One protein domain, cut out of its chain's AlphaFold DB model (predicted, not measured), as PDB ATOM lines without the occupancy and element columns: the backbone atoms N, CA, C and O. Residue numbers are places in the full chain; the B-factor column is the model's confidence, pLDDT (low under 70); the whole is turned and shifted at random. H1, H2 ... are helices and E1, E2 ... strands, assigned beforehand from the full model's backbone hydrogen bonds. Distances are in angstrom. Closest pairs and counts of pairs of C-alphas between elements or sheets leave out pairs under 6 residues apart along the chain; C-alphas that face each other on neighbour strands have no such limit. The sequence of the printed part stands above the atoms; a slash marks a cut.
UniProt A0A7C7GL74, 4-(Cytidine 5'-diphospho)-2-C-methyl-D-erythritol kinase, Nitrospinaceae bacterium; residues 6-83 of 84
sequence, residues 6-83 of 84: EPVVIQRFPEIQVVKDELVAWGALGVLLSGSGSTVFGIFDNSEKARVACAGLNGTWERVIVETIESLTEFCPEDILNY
ATOM      1  N   GLU A   6       6.285 151.161  22.432       95.44
ATOM      2  CA  GLU A   6       4.996 150.626  22.879       95.44
ATOM      3  C   GLU A   6       5.069 149.788  24.154       95.44
ATOM      4  O   GLU A   6       4.271 150.062  25.048       95.44
ATOM      5  N   PRO A   7       5.994 148.818  24.313       96.19
ATOM      6  CA  PRO A   7       6.010 147.979  25.509       96.19
ATOM      7  C   PRO A   7       6.174 148.795  26.795       96.19
ATOM      8  O   PRO A   7       5.472 148.557  27.777       96.19
ATOM      9  N   VAL A   8       7.060 149.797  26.776       96.50
ATOM     10  CA  VAL A   8       7.336 150.656  27.938       96.50
ATOM     11  C   VAL A   8       6.171 151.611  28.201       96.50
ATOM     12  O   VAL A   8       5.788 151.818  29.354       96.50
ATOM     13  N   VAL A   9       5.587 152.188  27.146       96.69
ATOM     14  CA  VAL A   9       4.464 153.124  27.286       96.69
ATOM     15  C   VAL A   9       3.204 152.388  27.763       96.69
ATOM     16  O   VAL A   9       2.563 152.859  28.698       96.69
ATOM     17  N   ILE A  10       2.892 151.209  27.214       97.25
ATOM     18  CA  ILE A  10       1.750 150.371  27.620       97.25
ATOM     19  C   ILE A  10       1.911 149.876  29.058       97.25
ATOM     20  O   ILE A  10       0.944 149.873  29.814       97.25
ATOM     21  N   GLN A  11       3.127 149.502  29.471       97.06
ATOM     22  CA  GLN A  11       3.383 149.112  30.860       97.06
ATOM     23  C   GLN A  11       3.023 150.238  31.839       97.06
ATOM     24  O   GLN A  11       2.540 149.971  32.939       97.06
ATOM     25  N   ARG A  12       3.269 151.496  31.454       97.12
ATOM     26  CA  ARG A  12       2.960 152.665  32.282       97.12
ATOM     27  C   ARG A  12       1.503 153.120  32.161       97.12
ATOM     28  O   ARG A  12       0.963 153.617  33.145       97.12
ATOM     29  N   PHE A  13       0.899 152.964  30.986       96.38
ATOM     30  CA  PHE A  13      -0.456 153.413  30.658       96.38
ATOM     31  C   PHE A  13      -1.230 152.282  29.951       96.38
ATOM     32  O   PHE A  13      -1.309 152.259  28.716       96.38
ATOM     33  N   PRO A  14      -1.777 151.310  30.708       96.06
ATOM     34  CA  PRO A  14      -2.450 150.134  30.150       96.06
ATOM     35  C   PRO A  14      -3.684 150.456  29.298       96.06
ATOM     36  O   PRO A  14      -4.080 149.649  28.460       96.06
ATOM     37  N   GLU A  15      -4.277 151.642  29.463       95.06
ATOM     38  CA  GLU A  15      -5.414 152.129  28.675       95.06
ATOM     39  C   GLU A  15      -5.092 152.184  27.176       95.06
ATOM     40  O   GLU A  15      -5.978 152.008  26.342       95.06
ATOM     41  N   ILE A  16      -3.815 152.352  26.821       95.75
ATOM     42  CA  ILE A  16      -3.359 152.297  25.429       95.75
ATOM     43  C   ILE A  16      -3.639 150.920  24.829       95.75
ATOM     44  O   ILE A  16      -4.107 150.842  23.696       95.75
ATOM     45  N   GLN A  17      -3.408 149.835  25.576       96.50
ATOM     46  CA  GLN A  17      -3.696 148.488  25.082       96.50
ATOM     47  C   GLN A  17      -5.200 148.277  24.882       96.50
ATOM     48  O   GLN A  17      -5.586 147.674  23.887       96.50
ATOM     49  N   VAL A  18      -6.043 148.845  25.751       95.75
ATOM     50  CA  VAL A  18      -7.508 148.790  25.598       95.75
ATOM     51  C   VAL A  18      -7.936 149.413  24.268       95.75
ATOM     52  O   VAL A  18      -8.660 148.784  23.502       95.75
ATOM     53  N   VAL A  19      -7.431 150.608  23.943       95.81
ATOM     54  CA  VAL A  19      -7.735 151.268  22.661       95.81
ATOM     55  C   VAL A  19      -7.197 150.457  21.479       95.81
ATOM     56  O   VAL A  19      -7.866 150.346  20.450       95.81
ATOM     57  N   LYS A  20      -6.003 149.861  21.615       96.56
ATOM     58  CA  LYS A  20      -5.439 149.005  20.566       96.56
ATOM     59  C   LYS A  20      -6.324 147.788  20.292       96.56
ATOM     60  O   LYS A  20      -6.613 147.503  19.131       96.56
ATOM     61  N   ASP A  21      -6.765 147.106  21.342       96.75
ATOM     62  CA  ASP A  21      -7.607 145.914  21.239       96.75
ATOM     63  C   ASP A  21      -8.983 146.246  20.647       96.75
ATOM     64  O   ASP A  21      -9.478 145.503  19.800       96.75
ATOM     65  N   GLU A  22      -9.570 147.393  21.010       96.31
ATOM     66  CA  GLU A  22     -10.816 147.864  20.396       96.31
ATOM     67  C   GLU A  22     -10.655 148.112  18.891       96.31
ATOM     68  O   GLU A  22     -11.478 147.650  18.102       96.31
ATOM     69  N   LEU A  23      -9.585 148.791  18.462       96.81
ATOM     70  CA  LEU A  23      -9.328 149.030  17.037       96.81
ATOM     71  C   LEU A  23      -9.143 147.719  16.256       96.81
ATOM     72  O   LEU A  23      -9.656 147.593  15.142       96.81
ATOM     73  N   VAL A  24      -8.458 146.730  16.841       97.25
ATOM     74  CA  VAL A  24      -8.330 145.386  16.249       97.25
ATOM     75  C   VAL A  24      -9.697 144.704  16.149       97.25
ATOM     76  O   VAL A  24     -10.022 144.152  15.098       97.25
ATOM     77  N   ALA A  25     -10.525 144.777  17.194       97.38
ATOM     78  CA  ALA A  25     -11.873 144.204  17.194       97.38
ATOM     79  C   ALA A  25     -12.792 144.849  16.141       97.38
ATOM     80  O   ALA A  25     -13.631 144.167  15.553       97.38
ATOM     81  N   TRP A  26     -12.591 146.135  15.847       96.69
ATOM     82  CA  TRP A  26     -13.270 146.853  14.767       96.69
ATOM     83  C   TRP A  26     -12.734 146.539  13.360       96.69
ATOM     84  O   TRP A  26     -13.254 147.058  12.372       96.69
ATOM     85  N   GLY A  27     -11.732 145.664  13.239       96.88
ATOM     86  CA  GLY A  27     -11.217 145.188  11.957       96.88
ATOM     87  C   GLY A  27     -10.106 146.049  11.360       96.88
ATOM     88  O   GLY A  27      -9.916 146.026  10.142       96.88
ATOM     89  N   ALA A  28      -9.375 146.807  12.181       97.56
ATOM     90  CA  ALA A  28      -8.174 147.496  11.722       97.56
ATOM     91  C   ALA A  28      -7.118 146.485  11.227       97.56
ATOM     92  O   ALA A  28      -6.825 145.486  11.884       97.56
ATOM     93  N   LEU A  29      -6.507 146.772  10.078       97.00
ATOM     94  CA  LEU A  29      -5.465 145.952   9.444       97.00
ATOM     95  C   LEU A  29      -4.115 146.049  10.160       97.00
ATOM     96  O   LEU A  29      -3.270 145.160  10.061       97.00
ATOM     97  N   GLY A  30      -3.898 147.154  10.865       96.50
ATOM     98  CA  GLY A  30      -2.718 147.400  11.672       96.50
ATOM     99  C   GLY A  30      -3.030 148.456  12.712       96.50
ATOM    100  O   GLY A  30      -3.728 149.422  12.412       96.50
ATOM    101  N   VAL A  31      -2.528 148.261  13.928       97.62
ATOM    102  CA  VAL A  31      -2.790 149.148  15.060       97.62
ATOM    103  C   VAL A  31      -1.499 149.393  15.817       97.62
ATOM    104  O   VAL A  31      -0.835 148.437  16.220       97.62
ATOM    105  N   LEU A  32      -1.150 150.662  16.017       97.44
ATOM    106  CA  LEU A  32       0.048 151.071  16.747       97.44
ATOM    107  C   LEU A  32      -0.167 152.387  17.499       97.44
ATOM    108  O   LEU A  32      -1.015 153.208  17.153       97.44
ATOM    109  N   LEU A  33       0.683 152.613  18.491       97.50
ATOM    110  CA  LEU A  33       0.976 153.923  19.049       97.50
ATOM    111  C   LEU A  33       1.714 154.783  18.011       97.50
ATOM    112  O   LEU A  33       2.670 154.329  17.376       97.50
ATOM    113  N   SER A  34       1.301 156.037  17.868       95.88
ATOM    114  CA  SER A  34       1.979 157.034  17.041       95.88
ATOM    115  C   SER A  34       3.157 157.639  17.809       95.88
ATOM    116  O   SER A  34       2.967 158.322  18.818       95.88
ATOM    117  N   GLY A  35       4.387 157.371  17.356       94.31
ATOM    118  CA  GLY A  35       5.606 157.855  18.012       94.31
ATOM    119  C   GLY A  35       5.685 157.436  19.486       94.31
ATOM    120  O   GLY A  35       5.474 156.276  19.822       94.31
ATOM    121  N   SER A  36       5.958 158.379  20.388       95.12
ATOM    122  CA  SER A  36       5.955 158.133  21.840       95.12
ATOM    123  C   SER A  36       4.562 158.133  22.480       95.12
ATOM    124  O   SER A  36       4.455 157.960  23.693       95.12
ATOM    125  N   GLY A  37       3.501 158.338  21.693       93.31
ATOM    126  CA  GLY A  37       2.130 158.404  22.179       93.31
ATOM    127  C   GLY A  37       1.690 159.786  22.675       93.31
ATOM    128  O   GLY A  37       2.409 160.772  22.536       93.31
ATOM    129  N   SER A  38       0.489 159.888  23.257       94.62
ATOM    130  CA  SER A  38      -0.441 158.786  23.598       94.62
ATOM    131  C   SER A  38      -1.405 158.376  22.477       94.62
ATOM    132  O   SER A  38      -2.215 157.474  22.672       94.62
ATOM    133  N   THR A  39      -1.340 159.021  21.311       96.19
ATOM    134  CA  THR A  39      -2.245 158.735  20.191       96.19
ATOM    135  C   THR A  39      -2.041 157.319  19.660       96.19
ATOM    136  O   THR A  39      -0.936 156.958  19.259       96.19
ATOM    137  N   VAL A  40      -3.117 156.538  19.606       96.81
ATOM    138  CA  VAL A  40      -3.171 155.232  18.937       96.81
ATOM    139  C   VAL A  40      -3.880 155.410  17.603       96.81
ATOM    140  O   VAL A  40      -4.887 156.112  17.529       96.81
ATOM    141  N   PHE A  41      -3.369 154.775  16.554       97.31
ATOM    142  CA  PHE A  41      -4.007 154.767  15.244       97.31
ATOM    143  C   PHE A  41      -4.276 153.339  14.775       97.31
ATOM    144  O   PHE A  41      -3.534 152.408  15.094       97.31
ATOM    145  N   GLY A  42      -5.348 153.189  13.999       97.06
ATOM    146  CA  GLY A  42      -5.706 151.965  13.294       97.06
ATOM    147  C   GLY A  42      -5.806 152.234  11.796       97.06
ATOM    148  O   GLY A  42      -6.364 153.252  11.390       97.06
ATOM    149  N   ILE A  43      -5.258 151.340  10.978       97.25
ATOM    150  CA  ILE A  43      -5.319 151.421   9.515       97.25
ATOM    151  C   ILE A  43      -6.509 150.606   9.019       97.25
ATOM    152  O   ILE A  43      -6.666 149.445   9.390       97.25
ATOM    153  N   PHE A  44      -7.300 151.191   8.128       97.19
ATOM    154  CA  PHE A  44      -8.403 150.529   7.438       97.19
ATOM    155  C   PHE A  44      -8.203 150.658   5.926       97.19
ATOM    156  O   PHE A  44      -7.648 151.644   5.452       97.19
ATOM    157  N   ASP A  45      -8.666 149.670   5.165       95.62
ATOM    158  CA  ASP A  45      -8.631 149.653   3.692       95.62
ATOM    159  C   ASP A  45      -9.726 150.513   3.039       95.62
ATOM    160  O   ASP A  45      -9.749 150.673   1.820       95.62
ATOM    161  N   ASN A  46     -10.663 151.035   3.832       94.56
ATOM    162  CA  ASN A  46     -11.786 151.832   3.360       94.56
ATOM    163  C   ASN A  46     -12.189 152.872   4.416       94.56
ATOM    164  O   ASN A  46     -12.346 152.542   5.597       94.56
ATOM    165  N   SER A  47     -12.431 154.105   3.969       95.06
ATOM    166  CA  SER A  47     -12.897 155.219   4.797       95.06
ATOM    167  C   SER A  47     -14.216 154.922   5.511       95.06
ATOM    168  O   SER A  47     -14.398 155.339   6.653       95.06
ATOM    169  N   GLU A  48     -15.112 154.133   4.911       96.69
ATOM    170  CA  GLU A  48     -16.370 153.763   5.564       96.69
ATOM    171  C   GLU A  48     -16.151 152.835   6.766       96.69
ATOM    172  O   GLU A  48     -16.741 153.043   7.825       96.69
ATOM    173  N   LYS A  49     -15.233 151.861   6.661       97.12
ATOM    174  CA  LYS A  49     -14.879 151.003   7.805       97.12
ATOM    175  C   LYS A  49     -14.255 151.824   8.934       97.12
ATOM    176  O   LYS A  49     -14.612 151.625  10.091       97.12
ATOM    177  N   ALA A  50     -13.392 152.785   8.595       97.19
ATOM    178  CA  ALA A  50     -12.806 153.701   9.572       97.19
ATOM    179  C   ALA A  50     -13.874 154.565  10.271       97.19
ATOM    180  O   ALA A  50     -13.807 154.755  11.484       97.19
ATOM    181  N   ARG A  51     -14.887 155.055   9.539       96.81
ATOM    182  CA  ARG A  51     -16.013 155.817  10.113       96.81
ATOM    183  C   ARG A  51     -16.861 154.981  11.060       96.81
ATOM    184  O   ARG A  51     -17.139 155.436  12.168       96.81
ATOM    185  N   VAL A  52     -17.235 153.768  10.649       96.81
ATOM    186  CA  VAL A  52     -18.009 152.842  11.489       96.81
ATOM    187  C   VAL A  52     -17.233 152.496  12.760       96.81
ATOM    188  O   VAL A  52     -17.789 152.601  13.851       96.81
ATOM    189  N   ALA A  53     -15.942 152.175  12.637       96.38
ATOM    190  CA  ALA A  53     -15.072 151.926  13.782       96.38
ATOM    191  C   ALA A  53     -15.006 153.144  14.716       96.38
ATOM    192  O   ALA A  53     -15.252 153.020  15.909       96.38
ATOM    193  N   CYS A  54     -14.753 154.341  14.177       95.44
ATOM    194  CA  CYS A  54     -14.670 155.583  14.949       95.44
ATOM    195  C   CYS A  54     -15.952 155.870  15.751       95.44
ATOM    196  O   CYS A  54     -15.877 156.219  16.931       95.44
ATOM    197  N   ALA A  55     -17.121 155.678  15.130       94.69
ATOM    198  CA  ALA A  55     -18.417 155.847  15.781       94.69
ATOM    199  C   ALA A  55     -18.693 154.776  16.851       94.69
ATOM    200  O   ALA A  55     -19.378 155.060  17.832       94.69
ATOM    201  N   GLY A  56     -18.169 153.562  16.661       93.69
ATOM    202  CA  GLY A  56     -18.349 152.422  17.556       93.69
ATOM    203  C   GLY A  56     -17.311 152.287  18.677       93.69
ATOM    204  O   GLY A  56     -17.501 151.467  19.574       93.69
ATOM    205  N   LEU A  57     -16.224 153.066  18.651       91.69
ATOM    206  CA  LEU A  57     -15.238 153.100  19.737       91.69
ATOM    207  C   LEU A  57     -15.875 153.597  21.038       91.69
ATOM    208  O   LEU A  57     -16.618 154.585  21.044       91.69
ATOM    209  N   ASN A  58     -15.536 152.943  22.146       86.06
ATOM    210  CA  ASN A  58     -16.048 153.312  23.458       86.06
ATOM    211  C   ASN A  58     -15.109 154.305  24.161       86.06
ATOM    212  O   ASN A  58     -13.929 154.443  23.839       86.06
ATOM    213  N   GLY A  59     -15.641 155.009  25.161       85.81
ATOM    214  CA  GLY A  59     -14.874 155.941  25.992       85.81
ATOM    215  C   GLY A  59     -14.952 157.403  25.549       85.81
ATOM    216  O   GLY A  59     -15.706 157.778  24.653       85.81
ATOM    217  N   THR A  60     -14.195 158.251  26.244       87.88
ATOM    218  CA  THR A  60     -14.238 159.720  26.113       87.88
ATOM    219  C   THR A  60     -13.032 160.285  25.360       87.88
ATOM    220  O   THR A  60     -12.663 161.440  25.560       87.88
ATOM    221  N   TRP A  61     -12.378 159.463  24.541       88.12
ATOM    222  CA  TRP A  61     -11.186 159.851  23.791       88.12
ATOM    223  C   TRP A  61     -11.540 160.788  22.635       88.12
ATOM    224  O   TRP A  61     -12.567 160.618  21.969       88.12
ATOM    225  N   GLU A  62     -10.669 161.758  22.368       93.44
ATOM    226  CA  GLU A  62     -10.743 162.536  21.135       93.44
ATOM    227  C   GLU A  62     -10.396 161.636  19.945       93.44
ATOM    228  O   GLU A  62      -9.462 160.833  20.003       93.44
ATOM    229  N   ARG A  63     -11.183 161.739  18.873       94.38
ATOM    230  CA  ARG A  63     -11.076 160.874  17.697       94.38
ATOM    231  C   ARG A  63     -11.054 161.724  16.445       94.38
ATOM    232  O   ARG A  63     -11.897 162.601  16.274       94.38
ATOM    233  N   VAL A  64     -10.121 161.412  15.557       95.19
ATOM    234  CA  VAL A  64      -9.989 162.060  14.256       95.19
ATOM    235  C   VAL A  64      -9.833 160.969  13.208       95.19
ATOM    236  O   VAL A  64      -9.134 159.982  13.429       95.19
ATOM    237  N   ILE A  65     -10.506 161.145  12.075       96.25
ATOM    238  CA  ILE A  65     -10.321 160.305  10.892       96.25
ATOM    239  C   ILE A  65      -9.460 161.101   9.924       96.25
ATOM    240  O   ILE A  65      -9.751 162.264   9.649       96.25
ATOM    241  N   VAL A  66      -8.407 160.467   9.427       94.56
ATOM    242  CA  VAL A  66      -7.486 161.041   8.449       94.56
ATOM    243  C   VAL A  66      -7.331 160.078   7.284       94.56
ATOM    244  O   VAL A  66      -7.551 158.875   7.429       94.56
ATOM    245  N   GLU A  67      -6.944 160.613   6.136       91.81
ATOM    246  CA  GLU A  67      -6.637 159.839   4.939       91.81
ATOM    247  C   GLU A  67      -5.139 159.954   4.640       91.81
ATOM    248  O   GLU A  67      -4.481 160.922   5.031       91.81
ATOM    249  N   THR A  68      -4.580 158.923   4.009       89.94
ATOM    250  CA  THR A  68      -3.175 158.948   3.594       89.94
ATOM    251  C   THR A  68      -3.049 159.857   2.381       89.94
ATOM    252  O   THR A  68      -3.797 159.692   1.424       89.94
ATOM    253  N   ILE A  69      -2.101 160.791   2.420       88.44
ATOM    254  CA  ILE A  69      -1.697 161.553   1.238       88.44
ATOM    255  C   ILE A  69      -0.717 160.714   0.418       88.44
ATOM    256  O   ILE A  69       0.238 160.160   0.968       88.44
ATOM    257  N   GLU A  70      -0.952 160.600  -0.884       86.00
ATOM    258  CA  GLU A  70      -0.087 159.815  -1.778       86.00
ATOM    259  C   GLU A  70       1.009 160.679  -2.408       86.00
ATOM    260  O   GLU A  70       2.052 160.169  -2.824       86.00
ATOM    261  N   SER A  71       0.810 161.999  -2.421       83.38
ATOM    262  CA  SER A  71       1.778 162.955  -2.938       83.38
ATOM    263  C   SER A  71       1.968 164.145  -2.006       83.38
ATOM    264  O   SER A  71       1.018 164.742  -1.506       83.38
ATOM    265  N   LEU A  72       3.222 164.577  -1.857       77.62
ATOM    266  CA  LEU A  72       3.554 165.833  -1.180       77.62
ATOM    267  C   LEU A  72       2.926 167.047  -1.880       77.62
ATOM    268  O   LEU A  72       2.653 168.046  -1.224       77.62
ATOM    269  N   THR A  73       2.639 166.958  -3.184       79.44
ATOM    270  CA  THR A  73       1.970 168.033  -3.939       79.44
ATOM    271  C   THR A  73       0.522 168.261  -3.510       79.44
ATOM    272  O   THR A  73      -0.025 169.320  -3.784       79.44
ATOM    273  N   GLU A  74      -0.111 167.291  -2.848       74.12
ATOM    274  CA  GLU A  74      -1.476 167.429  -2.316       74.12
ATOM    275  C   GLU A  74      -1.517 168.275  -1.038       74.12
ATOM    276  O   GLU A  74      -2.572 168.772  -0.652       74.12
ATOM    277  N   PHE A  75      -0.368 168.441  -0.377       71.25
ATOM    278  CA  PHE A  75      -0.265 169.065   0.939       71.25
ATOM    279  C   PHE A  75       0.639 170.305   0.954       71.25
ATOM    280  O   PHE A  75       0.396 171.242   1.715       71.25
ATOM    281  N   CYS A  76       1.684 170.339   0.126       73.94
ATOM    282  CA  CYS A  76       2.636 171.442   0.088       73.94
ATOM    283  C   CYS A  76       2.202 172.538  -0.901       73.94
ATOM    284  O   CYS A  76       1.925 172.234  -2.061       73.94
ATOM    285  N   PRO A  77       2.234 173.822  -0.493       72.81
ATOM    286  CA  PRO A  77       2.198 174.946  -1.424       72.81
ATOM    287  C   PRO A  77       3.317 174.836  -2.468       72.81
ATOM    288  O   PRO A  77       4.424 174.392  -2.141       72.81
ATOM    289  N   GLU A  78       3.059 175.295  -3.699       69.94
ATOM    290  CA  GLU A  78       4.040 175.284  -4.801       69.94
ATOM    291  C   GLU A  78       5.376 175.939  -4.408       69.94
ATOM    292  O   GLU A  78       6.442 175.484  -4.821       69.94
ATOM    293  N   ASP A  79       5.327 176.946  -3.533       70.75
ATOM    294  CA  ASP A  79       6.491 177.687  -3.039       70.75
ATOM    295  C   ASP A  79       7.461 176.835  -2.195       70.75
ATOM    296  O   ASP A  79       8.650 177.140  -2.129       70.75
ATOM    297  N   ILE A  80       6.983 175.762  -1.548       72.81
ATOM    298  CA  ILE A  80       7.824 174.835  -0.766       72.81
ATOM    299  C   ILE A  80       8.448 173.774  -1.678       72.81
ATOM    300  O   ILE A  80       9.591 173.370  -1.474       72.81
ATOM    301  N   LEU A  81       7.707 173.329  -2.694       67.44
ATOM    302  CA  LEU A  81       8.158 172.302  -3.639       67.44
ATOM    303  C   LEU A  81       9.238 172.825  -4.592       67.44
ATOM    304  O   LEU A  81      10.074 172.051  -5.048       67.44
ATOM    305  N   ASN A  82       9.225 174.132  -4.860       70.44
ATOM    306  CA  ASN A  82      10.169 174.816  -5.741       70.44
ATOM    307  C   ASN A  82      11.262 175.589  -4.977       70.44
ATOM    308  O   ASN A  82      11.889 176.482  -5.553       70.44
ATOM    309  N   TYR A  83      11.486 175.290  -3.689       64.75
ATOM    310  CA  TYR A  83      12.592 175.890  -2.941       64.75
ATOM    311  C   TYR A  83      13.934 175.440  -3.561       64.75
ATOM    312  O   TYR A  83      14.109 174.237  -3.766       64.75
TER     313      TYR A  83
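What this domain is: This is residues 6 to 83 of the 84 residues of the protein "4-(Cytidine 5'-diphospho)-2-C-methyl-D-erythritol kinase" of Nitrospinaceae bacterium (UniProt A0A7C7GL74). A two-stranded hairpin, E1 and E2, has helix H2 packed on it and running nearly in line with its strands, with H1 beyond the first end of H2 and H3 near the other; from this small head a long stretch with no named element, residues 57 to 77, leads out to the short helix H4 far away. Residues 74 to 79 stick out freely. The printed part has 78 residues, with four named helices and two named strands in the order H1, H2, E1, E2, H3, H4; the sheet is antiparallel and the class is mostly helix. It is loose, with a radius of gyration of the C-alphas of 15.4 A and spans of 45 by 30 by 22 A.

Where its parts are: H1, residues 6 to 12, begins at C-alpha 6 (4.996, 150.626, 22.879) and is 9.8 A long. H2, residues 15 to 25, measures 15.4 A. E1, residues 30 to 33, and E2, residues 40 to 43, measure 10.5 A and 10.4 A. H3, residues 47 to 56, measures 14.2 A. H4, residues 78 to 81, measures 5.2 A and ends at C-alpha 81 (8.158, 172.302, -3.639).

How they stand to each other: H1 and H2 are close but not clearly touching, closest at the C-alphas of Ile 10 and Ile 16, 5.9 A apart. The closest C-alphas of H2 and E2 are those of Leu 23 and Gly 42, 6.0 A apart. E1 and E2 form an antiparallel hairpin at 161 degrees, with N 43 and O 30 within hydrogen-bond range at 2.8 A. H2 and H3 are close but not clearly touching, at a steep tilt of 53 degrees, opposite ways; their closest C-alphas, of Leu 23 and Ala 53, are 7.2 A apart. H3 and H4 are apart. In H1, H2 and H3 every O i to N i+4 pair is within hydrogen-bond range; H4 is too short for one.

The domain as a whole: The two farthest C-alphas, of Pro 14 and Asn 82, are 45.3 A apart. The printed part has no cut. The link from H3 to H4 is long, with 21 residues. Residues 78, 81 and 83 have pLDDT under 70.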